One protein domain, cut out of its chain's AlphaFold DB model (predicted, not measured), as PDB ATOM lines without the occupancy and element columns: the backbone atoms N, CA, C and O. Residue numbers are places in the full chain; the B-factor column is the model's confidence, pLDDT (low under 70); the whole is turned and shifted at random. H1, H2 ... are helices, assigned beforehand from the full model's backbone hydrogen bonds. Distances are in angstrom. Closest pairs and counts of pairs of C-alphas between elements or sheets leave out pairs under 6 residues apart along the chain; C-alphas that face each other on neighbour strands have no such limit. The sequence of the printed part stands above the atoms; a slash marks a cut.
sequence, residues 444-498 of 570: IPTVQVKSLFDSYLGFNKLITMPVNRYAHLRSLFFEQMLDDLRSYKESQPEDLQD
ATOM      1  N   ILE A 444     218.873 247.698 291.224       85.38
ATOM      2  CA  ILE A 444     218.966 246.226 291.325       85.38
ATOM      3  C   ILE A 444     218.920 245.596 289.925       85.38
ATOM      4  O   ILE A 444     217.903 245.765 289.250       85.38
ATOM      5  N   PRO A 445     219.941 244.856 289.459       90.50
ATOM      6  CA  PRO A 445     219.990 244.325 288.100       90.50
ATOM      7  C   PRO A 445     218.714 243.579 287.688       90.50
ATOM      8  O   PRO A 445     218.209 242.724 288.415       90.50
ATOM      9  N   THR A 446     218.208 243.842 286.478       89.50
ATOM     10  CA  THR A 446     216.976 243.206 285.963       89.50
ATOM     11  C   THR A 446     217.057 241.675 285.970       89.50
ATOM     12  O   THR A 446     216.053 240.999 286.178       89.50
ATOM     13  N   VAL A 447     218.261 241.125 285.782       89.75
ATOM     14  CA  VAL A 447     218.529 239.682 285.846       89.75
ATOM     15  C   VAL A 447     218.238 239.121 287.242       89.75
ATOM     16  O   VAL A 447     217.624 238.062 287.347       89.75
ATOM     17  N   GLN A 448     218.604 239.844 288.303       90.31
ATOM     18  CA  GLN A 448     218.322 239.437 289.683       90.31
ATOM     19  C   GLN A 448     216.821 239.501 289.979       90.31
ATOM     20  O   GLN A 448     216.268 238.546 290.513       90.31
ATOM     21  N   VAL A 449     216.135 240.567 289.550       90.00
ATOM     22  CA  VAL A 449     214.672 240.687 289.713       90.00
ATOM     23  C   VAL A 449     213.939 239.552 289.003       90.00
ATOM     24  O   VAL A 449     213.027 238.953 289.569       90.00
ATOM     25  N   LYS A 450     214.360 239.215 287.779       90.00
ATOM     26  CA  LYS A 450     213.825 238.059 287.056       90.00
ATOM     27  C   LYS A 450     214.061 236.763 287.836       90.00
ATOM     28  O   LYS A 450     213.131 235.985 287.987       90.00
ATOM     29  N   SER A 451     215.272 236.553 288.359       89.69
ATOM     30  CA  SER A 451     215.601 235.365 289.154       89.69
ATOM     31  C   SER A 451     214.739 235.237 290.414       89.69
ATOM     32  O   SER A 451     214.307 234.132 290.728       89.69
ATOM     33  N   LEU A 452     214.470 236.343 291.118       88.56
ATOM     34  CA  LEU A 452     213.601 236.367 292.303       88.56
ATOM     35  C   LEU A 452     212.145 236.046 291.957       88.56
ATOM     36  O   LEU A 452     211.456 235.340 292.687       88.56
ATOM     37  N   PHE A 453     211.662 236.555 290.827       88.06
ATOM     38  CA  PHE A 453     210.303 236.280 290.381       88.06
ATOM     39  C   PHE A 453     210.134 234.822 289.934       88.06
ATOM     40  O   PHE A 453     209.159 234.163 290.296       88.06
ATOM     41  N   ASP A 454     211.110 234.307 289.182       86.06
ATOM     42  CA  ASP A 454     211.124 232.926 288.702       86.06
ATOM     43  C   ASP A 454     211.253 231.926 289.868       86.06
ATOM     44  O   ASP A 454     210.642 230.857 289.818       86.06
ATOM     45  N   SER A 455     211.998 232.263 290.933       86.19
ATOM     46  CA  SER A 455     212.088 231.416 292.130       86.19
ATOM     47  C   SER A 455     210.779 231.391 292.922       86.19
ATOM     48  O   SER A 455     210.366 230.324 293.379       86.19
ATOM     49  N   TYR A 456     210.089 232.531 293.036       82.94
ATOM     50  CA  TYR A 456     208.850 232.641 293.810       82.94
ATOM     51  C   TYR A 456     207.650 231.953 293.147       82.94
ATOM     52  O   TYR A 456     206.827 231.344 293.829       82.94
ATOM     53  N   LEU A 457     207.543 232.000 291.816       79.25
ATOM     54  CA  LEU A 457     206.450 231.331 291.094       79.25
ATOM     55  C   LEU A 457     206.522 229.795 291.153       79.25
ATOM     56  O   LEU A 457     205.563 229.115 290.766       79.25
ATOM     57  N   GLY A 458     207.640 229.239 291.632       64.62
ATOM     58  CA  GLY A 458     207.924 227.814 291.548       64.62
ATOM     59  C   GLY A 458     207.914 227.332 290.093       64.62
ATOM     60  O   GLY A 458     207.806 228.107 289.147       64.62
ATOM     61  N   PHE A 459     207.991 226.023 289.875       57.00
ATOM     62  CA  PHE A 459     208.053 225.397 288.542       57.00
ATOM     63  C   PHE A 459     206.854 225.675 287.601       57.00
ATOM     64  O   PHE A 459     206.770 225.070 286.527       57.00
ATOM     65  N   ASN A 460     205.935 226.583 287.947       57.38
ATOM     66  CA  ASN A 460     204.878 227.078 287.073       57.38
ATOM     67  C   ASN A 460     205.458 227.972 285.966       57.38
ATOM     68  O   ASN A 460     205.244 229.181 285.911       57.38
ATOM     69  N   LYS A 461     206.119 227.325 284.998       64.88
ATOM     70  CA  LYS A 461     206.677 227.888 283.751       64.88
ATOM     71  C   LYS A 461     205.646 228.580 282.838       64.88
ATOM     72  O   LYS A 461     205.965 228.938 281.709       64.88
ATOM     73  N   LEU A 462     204.399 228.722 283.278       61.78
ATOM     74  CA  LEU A 462     203.288 229.208 282.464       61.78
ATOM     75  C   LEU A 462     203.298 230.730 282.284       61.78
ATOM     76  O   LEU A 462     202.700 231.224 281.331       61.78
ATOM     77  N   ILE A 463     203.992 231.475 283.147       73.25
ATOM     78  CA  ILE A 463     204.052 232.938 283.070       73.25
ATOM     79  C   ILE A 463     205.431 233.347 282.553       73.25
ATOM     80  O   ILE A 463     206.366 233.564 283.313       73.25
ATOM     81  N   THR A 464     205.565 233.442 281.229       75.94
ATOM     82  CA  THR A 464     206.759 234.032 280.608       75.94
ATOM     83  C   THR A 464     206.519 235.524 280.399       75.94
ATOM     84  O   THR A 464     205.680 235.911 279.584       75.94
ATOM     85  N   MET A 465     207.245 236.373 281.128       82.19
ATOM     86  CA  MET A 465     207.217 237.824 280.929       82.19
ATOM     87  C   MET A 465     208.460 238.298 280.160       82.19
ATOM     88  O   MET A 465     209.552 237.768 280.367       82.19
ATOM     89  N   PRO A 466     208.341 239.311 279.281       86.44
ATOM     90  CA  PRO A 466     209.504 239.941 278.660       86.44
ATOM     91  C   PRO A 466     210.438 240.549 279.713       86.44
ATOM     92  O   PRO A 466     209.970 241.212 280.636       86.44
ATOM     93  N   VAL A 467     211.758 240.403 279.537       83.81
ATOM     94  CA  VAL A 467     212.779 240.895 280.488       83.81
ATOM     95  C   VAL A 467     212.595 242.384 280.823       83.81
ATOM     96  O   VAL A 467     212.674 242.782 281.982       83.81
ATOM     97  N   ASN A 468     212.245 243.204 279.829       86.00
ATOM     98  CA  ASN A 468     212.029 244.642 280.016       86.00
ATOM     99  C   ASN A 468     210.845 244.966 280.942       86.00
ATOM    100  O   ASN A 468     210.873 245.994 281.616       86.00
ATOM    101  N   ARG A 469     209.831 244.088 281.037       87.38
ATOM    102  CA  ARG A 469     208.721 244.296 281.980       87.38
ATOM    103  C   ARG A 469     209.180 244.205 283.430       87.38
ATOM    104  O   ARG A 469     208.664 244.954 284.246       87.38
ATOM    105  N   TYR A 470     210.151 243.348 283.751       88.25
ATOM    106  CA  TYR A 470     210.692 243.265 285.112       88.25
ATOM    107  C   TYR A 470     211.380 244.570 285.514       88.25
ATOM    108  O   TYR A 470     211.172 245.054 286.620       88.25
ATOM    109  N   ALA A 471     212.152 245.171 284.601       87.50
ATOM    110  CA  ALA A 471     212.802 246.455 284.853       87.50
ATOM    111  C   ALA A 471     211.778 247.564 285.128       87.50
ATOM    112  O   ALA A 471     211.962 248.360 286.045       87.50
ATOM    113  N   HIS A 472     210.691 247.584 284.354       87.44
ATOM    114  CA  HIS A 472     209.633 248.572 284.497       87.44
ATOM    115  C   HIS A 472     208.819 248.377 285.786       87.44
ATOM    116  O   HIS A 472     208.639 249.327 286.540       87.44
ATOM    117  N   LEU A 473     208.407 247.141 286.092       87.75
ATOM    118  CA  LEU A 473     207.710 246.809 287.341       87.75
ATOM    119  C   LEU A 473     208.549 247.151 288.571       87.75
ATOM    120  O   LEU A 473     208.036 247.750 289.508       87.75
ATOM    121  N   ARG A 474     209.844 246.820 288.544       89.81
ATOM    122  CA  ARG A 474     210.797 247.193 289.592       89.81
ATOM    123  C   ARG A 474     210.804 248.709 289.801       89.81
ATOM    124  O   ARG A 474     210.710 249.158 290.934       89.81
ATOM    125  N   SER A 475     210.923 249.489 288.726       89.94
ATOM    126  CA  SER A 475     210.946 250.953 288.816       89.94
ATOM    127  C   SER A 475     209.659 251.520 289.414       89.94
ATOM    128  O   SER A 475     209.750 252.285 290.366       89.94
ATOM    129  N   LEU A 476     208.490 251.087 288.932       91.81
ATOM    130  CA  LEU A 476     207.199 251.533 289.471       91.81
ATOM    131  C   LEU A 476     207.017 251.151 290.942       91.81
ATOM    132  O   LEU A 476     206.515 251.948 291.726       91.81
ATOM    133  N   PHE A 477     207.438 249.943 291.320       92.25
ATOM    134  CA  PHE A 477     207.353 249.469 292.697       92.25
ATOM    135  C   PHE A 477     208.162 250.356 293.650       92.25
ATOM    136  O   PHE A 477     207.632 250.808 294.660       92.25
ATOM    137  N   PHE A 478     209.425 250.650 293.322       92.19
ATOM    138  CA  PHE A 478     210.254 251.512 294.170       92.19
ATOM    139  C   PHE A 478     209.806 252.974 294.155       92.19
ATOM    140  O   PHE A 478     209.884 253.619 295.193       92.19
ATOM    141  N   GLU A 479     209.329 253.489 293.020       93.31
ATOM    142  CA  GLU A 479     208.758 254.839 292.934       93.31
ATOM    143  C   GLU A 479     207.557 254.976 293.876       93.31
ATOM    144  O   GLU A 479     207.550 255.853 294.735       93.31
ATOM    145  N   GLN A 480     206.620 254.027 293.818       95.69
ATOM    146  CA  GLN A 480     205.461 254.013 294.705       95.69
ATOM    147  C   GLN A 480     205.857 253.890 296.184       95.69
ATOM    148  O   GLN A 480     205.343 254.631 297.016       95.69
ATOM    149  N   MET A 481     206.780 252.985 296.529       95.62
ATOM    150  CA  MET A 481     207.230 252.854 297.920       95.62
ATOM    151  C   MET A 481     207.900 254.128 298.435       95.62
ATOM    152  O   MET A 481     207.693 254.495 299.588       95.62
ATOM    153  N   LEU A 482     208.707 254.799 297.611       95.00
ATOM    154  CA  LEU A 482     209.360 256.046 298.003       95.00
ATOM    155  C   LEU A 482     208.343 257.164 298.232       95.00
ATOM    156  O   LEU A 482     208.483 257.904 299.203       95.00
ATOM    157  N   ASP A 483     207.331 257.273 297.377       97.12
ATOM    158  CA  ASP A 483     206.261 258.258 297.541       97.12
ATOM    159  C   ASP A 483     205.439 257.994 298.814       97.12
ATOM    160  O   ASP A 483     205.148 258.927 299.570       97.12
ATOM    161  N   ASP A 484     205.134 256.726 299.107       97.56
ATOM    162  CA  ASP A 484     204.439 256.331 300.335       97.56
ATOM    163  C   ASP A 484     205.283 256.637 301.587       97.56
ATOM    164  O   ASP A 484     204.780 257.241 302.535       97.56
ATOM    165  N   LEU A 485     206.574 256.285 301.590       96.88
ATOM    166  CA  LEU A 485     207.473 256.537 302.726       96.88
ATOM    167  C   LEU A 485     207.702 258.030 302.966       96.88
ATOM    168  O   LEU A 485     207.713 258.466 304.114       96.88
ATOM    169  N   ARG A 486     207.833 258.832 301.902       96.56
ATOM    170  CA  ARG A 486     207.884 260.298 302.021       96.56
ATOM    171  C   ARG A 486     206.604 260.844 302.634       96.56
ATOM    172  O   ARG A 486     206.678 261.689 303.514       96.56
ATOM    173  N   SER A 487     205.454 260.317 302.224       97.19
ATOM    174  CA  SER A 487     204.165 260.725 302.787       97.19
ATOM    175  C   SER A 487     204.043 260.378 304.276       97.19
ATOM    176  O   SER A 487     203.417 261.130 305.019       97.19
ATOM    177  N   TYR A 488     204.614 259.252 304.727       97.00
ATOM    178  CA  TYR A 488     204.623 258.889 306.153       97.00
ATOM    179  C   TYR A 488     205.550 259.796 306.940       97.00
ATOM    180  O   TYR A 488     205.107 260.404 307.912       97.00
ATOM    181  N   LYS A 489     206.762 259.994 306.429       95.62
ATOM    182  CA  LYS A 489     207.746 260.922 306.972       95.62
ATOM    183  C   LYS A 489     207.183 262.343 307.128       95.62
ATOM    184  O   LYS A 489     207.253 262.904 308.210       95.62
ATOM    185  N   GLU A 490     206.540 262.896 306.099       95.69
ATOM    186  CA  GLU A 490     205.898 264.227 306.142       95.69
ATOM    187  C   GLU A 490     204.739 264.322 307.150       95.69
ATOM    188  O   GLU A 490     204.350 265.417 307.554       95.69
ATOM    189  N   SER A 491     204.155 263.185 307.543       94.75
ATOM    190  CA  SER A 491     203.074 263.135 308.533       94.75
ATOM    191  C   SER A 491     203.557 263.011 309.981       94.75
ATOM    192  O   SER A 491     202.732 263.102 310.891       94.75
ATOM    193  N   GLN A 492     204.861 262.812 310.201       93.06
ATOM    194  CA  GLN A 492     205.460 262.738 311.533       93.06
ATOM    195  C   GLN A 492     205.679 264.140 312.144       93.06
ATOM    196  O   GLN A 492     205.658 265.137 311.418       93.06
ATOM    197  N   PRO A 493     205.868 264.255 313.472       93.00
ATOM    198  CA  PRO A 493     206.340 265.481 314.123       93.00
ATOM    199  C   PRO A 493     207.639 266.022 313.503       93.00
ATOM    200  O   PRO A 493     208.449 265.243 313.011       93.00
ATOM    201  N   GLU A 494     207.826 267.348 313.505       94.12
ATOM    202  CA  GLU A 494     208.905 268.053 312.781       94.12
ATOM    203  C   GLU A 494     210.315 267.543 313.133       94.12
ATOM    204  O   GLU A 494     211.175 267.460 312.262       94.12
ATOM    205  N   ASP A 495     210.525 267.111 314.374       92.38
ATOM    206  CA  ASP A 495     211.763 266.516 314.889       92.38
ATOM    207  C   ASP A 495     212.105 265.141 314.291       92.38
ATOM    208  O   ASP A 495     213.267 264.735 314.312       92.38
ATOM    209  N   LEU A 496     211.123 264.438 313.724       88.31
ATOM    210  CA  LEU A 496     211.294 263.128 313.089       88.31
ATOM    211  C   LEU A 496     211.186 263.190 311.555       88.31
ATOM    212  O   LEU A 496     211.404 262.191 310.871       88.31
ATOM    213  N   GLN A 497     210.928 264.369 310.978       92.75
ATOM    214  CA  GLN A 497     210.827 264.563 309.525       92.75
ATOM    215  C   GLN A 497     212.184 264.639 308.803       92.75
ATOM    216  O   GLN A 497     212.230 264.992 307.623       92.75
ATOM    217  N   ASP A 498     213.300 264.302 309.442       91.38
ATOM    218  CA  ASP A 498     214.621 264.347 308.801       91.38
ATOM    219  C   ASP A 498     214.993 263.023 308.122       91.38
ATOM    220  O   ASP A 498     215.571 263.016 307.025       91.38
TER     221      ASP A 498
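What this domain is: This is residues 444 to 498 of the 570 residues of the protein "CENP-T_C domain-containing protein" of Mucor circinelloides f. circinelloides (strain 1006PhL) (UniProt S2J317). One long helix, H2, makes the length of the model, and a short helix, H1, meets its first part at a corner, as an L. The chain loops from the end of H1 back to the beginning of H2, and residues 455 to 462, of which 455 and 456 belong to H1, stick out. The 55 printed residues hold two named helices, H1 then H2, and no named strand, all helix in class. The whole is extended, with a radius of gyration of the C-alphas of 16.3 A and spans of 49 by 20 by 15 A.

Where its parts are: Find C-alpha 467 at (212.779, 240.895, 280.488); from there H2, residues 467 to 490, runs 35.4 A to C-alpha 490 at (205.898, 264.227, 306.142). H1, residues 446 to 456, begins at C-alpha 446 at (216.976, 243.206, 285.963) and is 15.5 A long.

How they stand to each other: Look at residues 467 to 474, the part of H2 that alone touches H1; the closest C-alphas, of Thr 446 and Ala 471, are 5.4 A apart. Their lines are about perpendicular, at 88 degrees. Every O i to N i+4 pair is within hydrogen-bond range in H1, and 19 of 20 in H2.

The domain as a whole: The C-alphas farthest apart, of Leu 462 and Asp 495, are 50.2 A apart. The printed part has no cut, and the link is short. Residues 458 to 462 have pLDDT under 70.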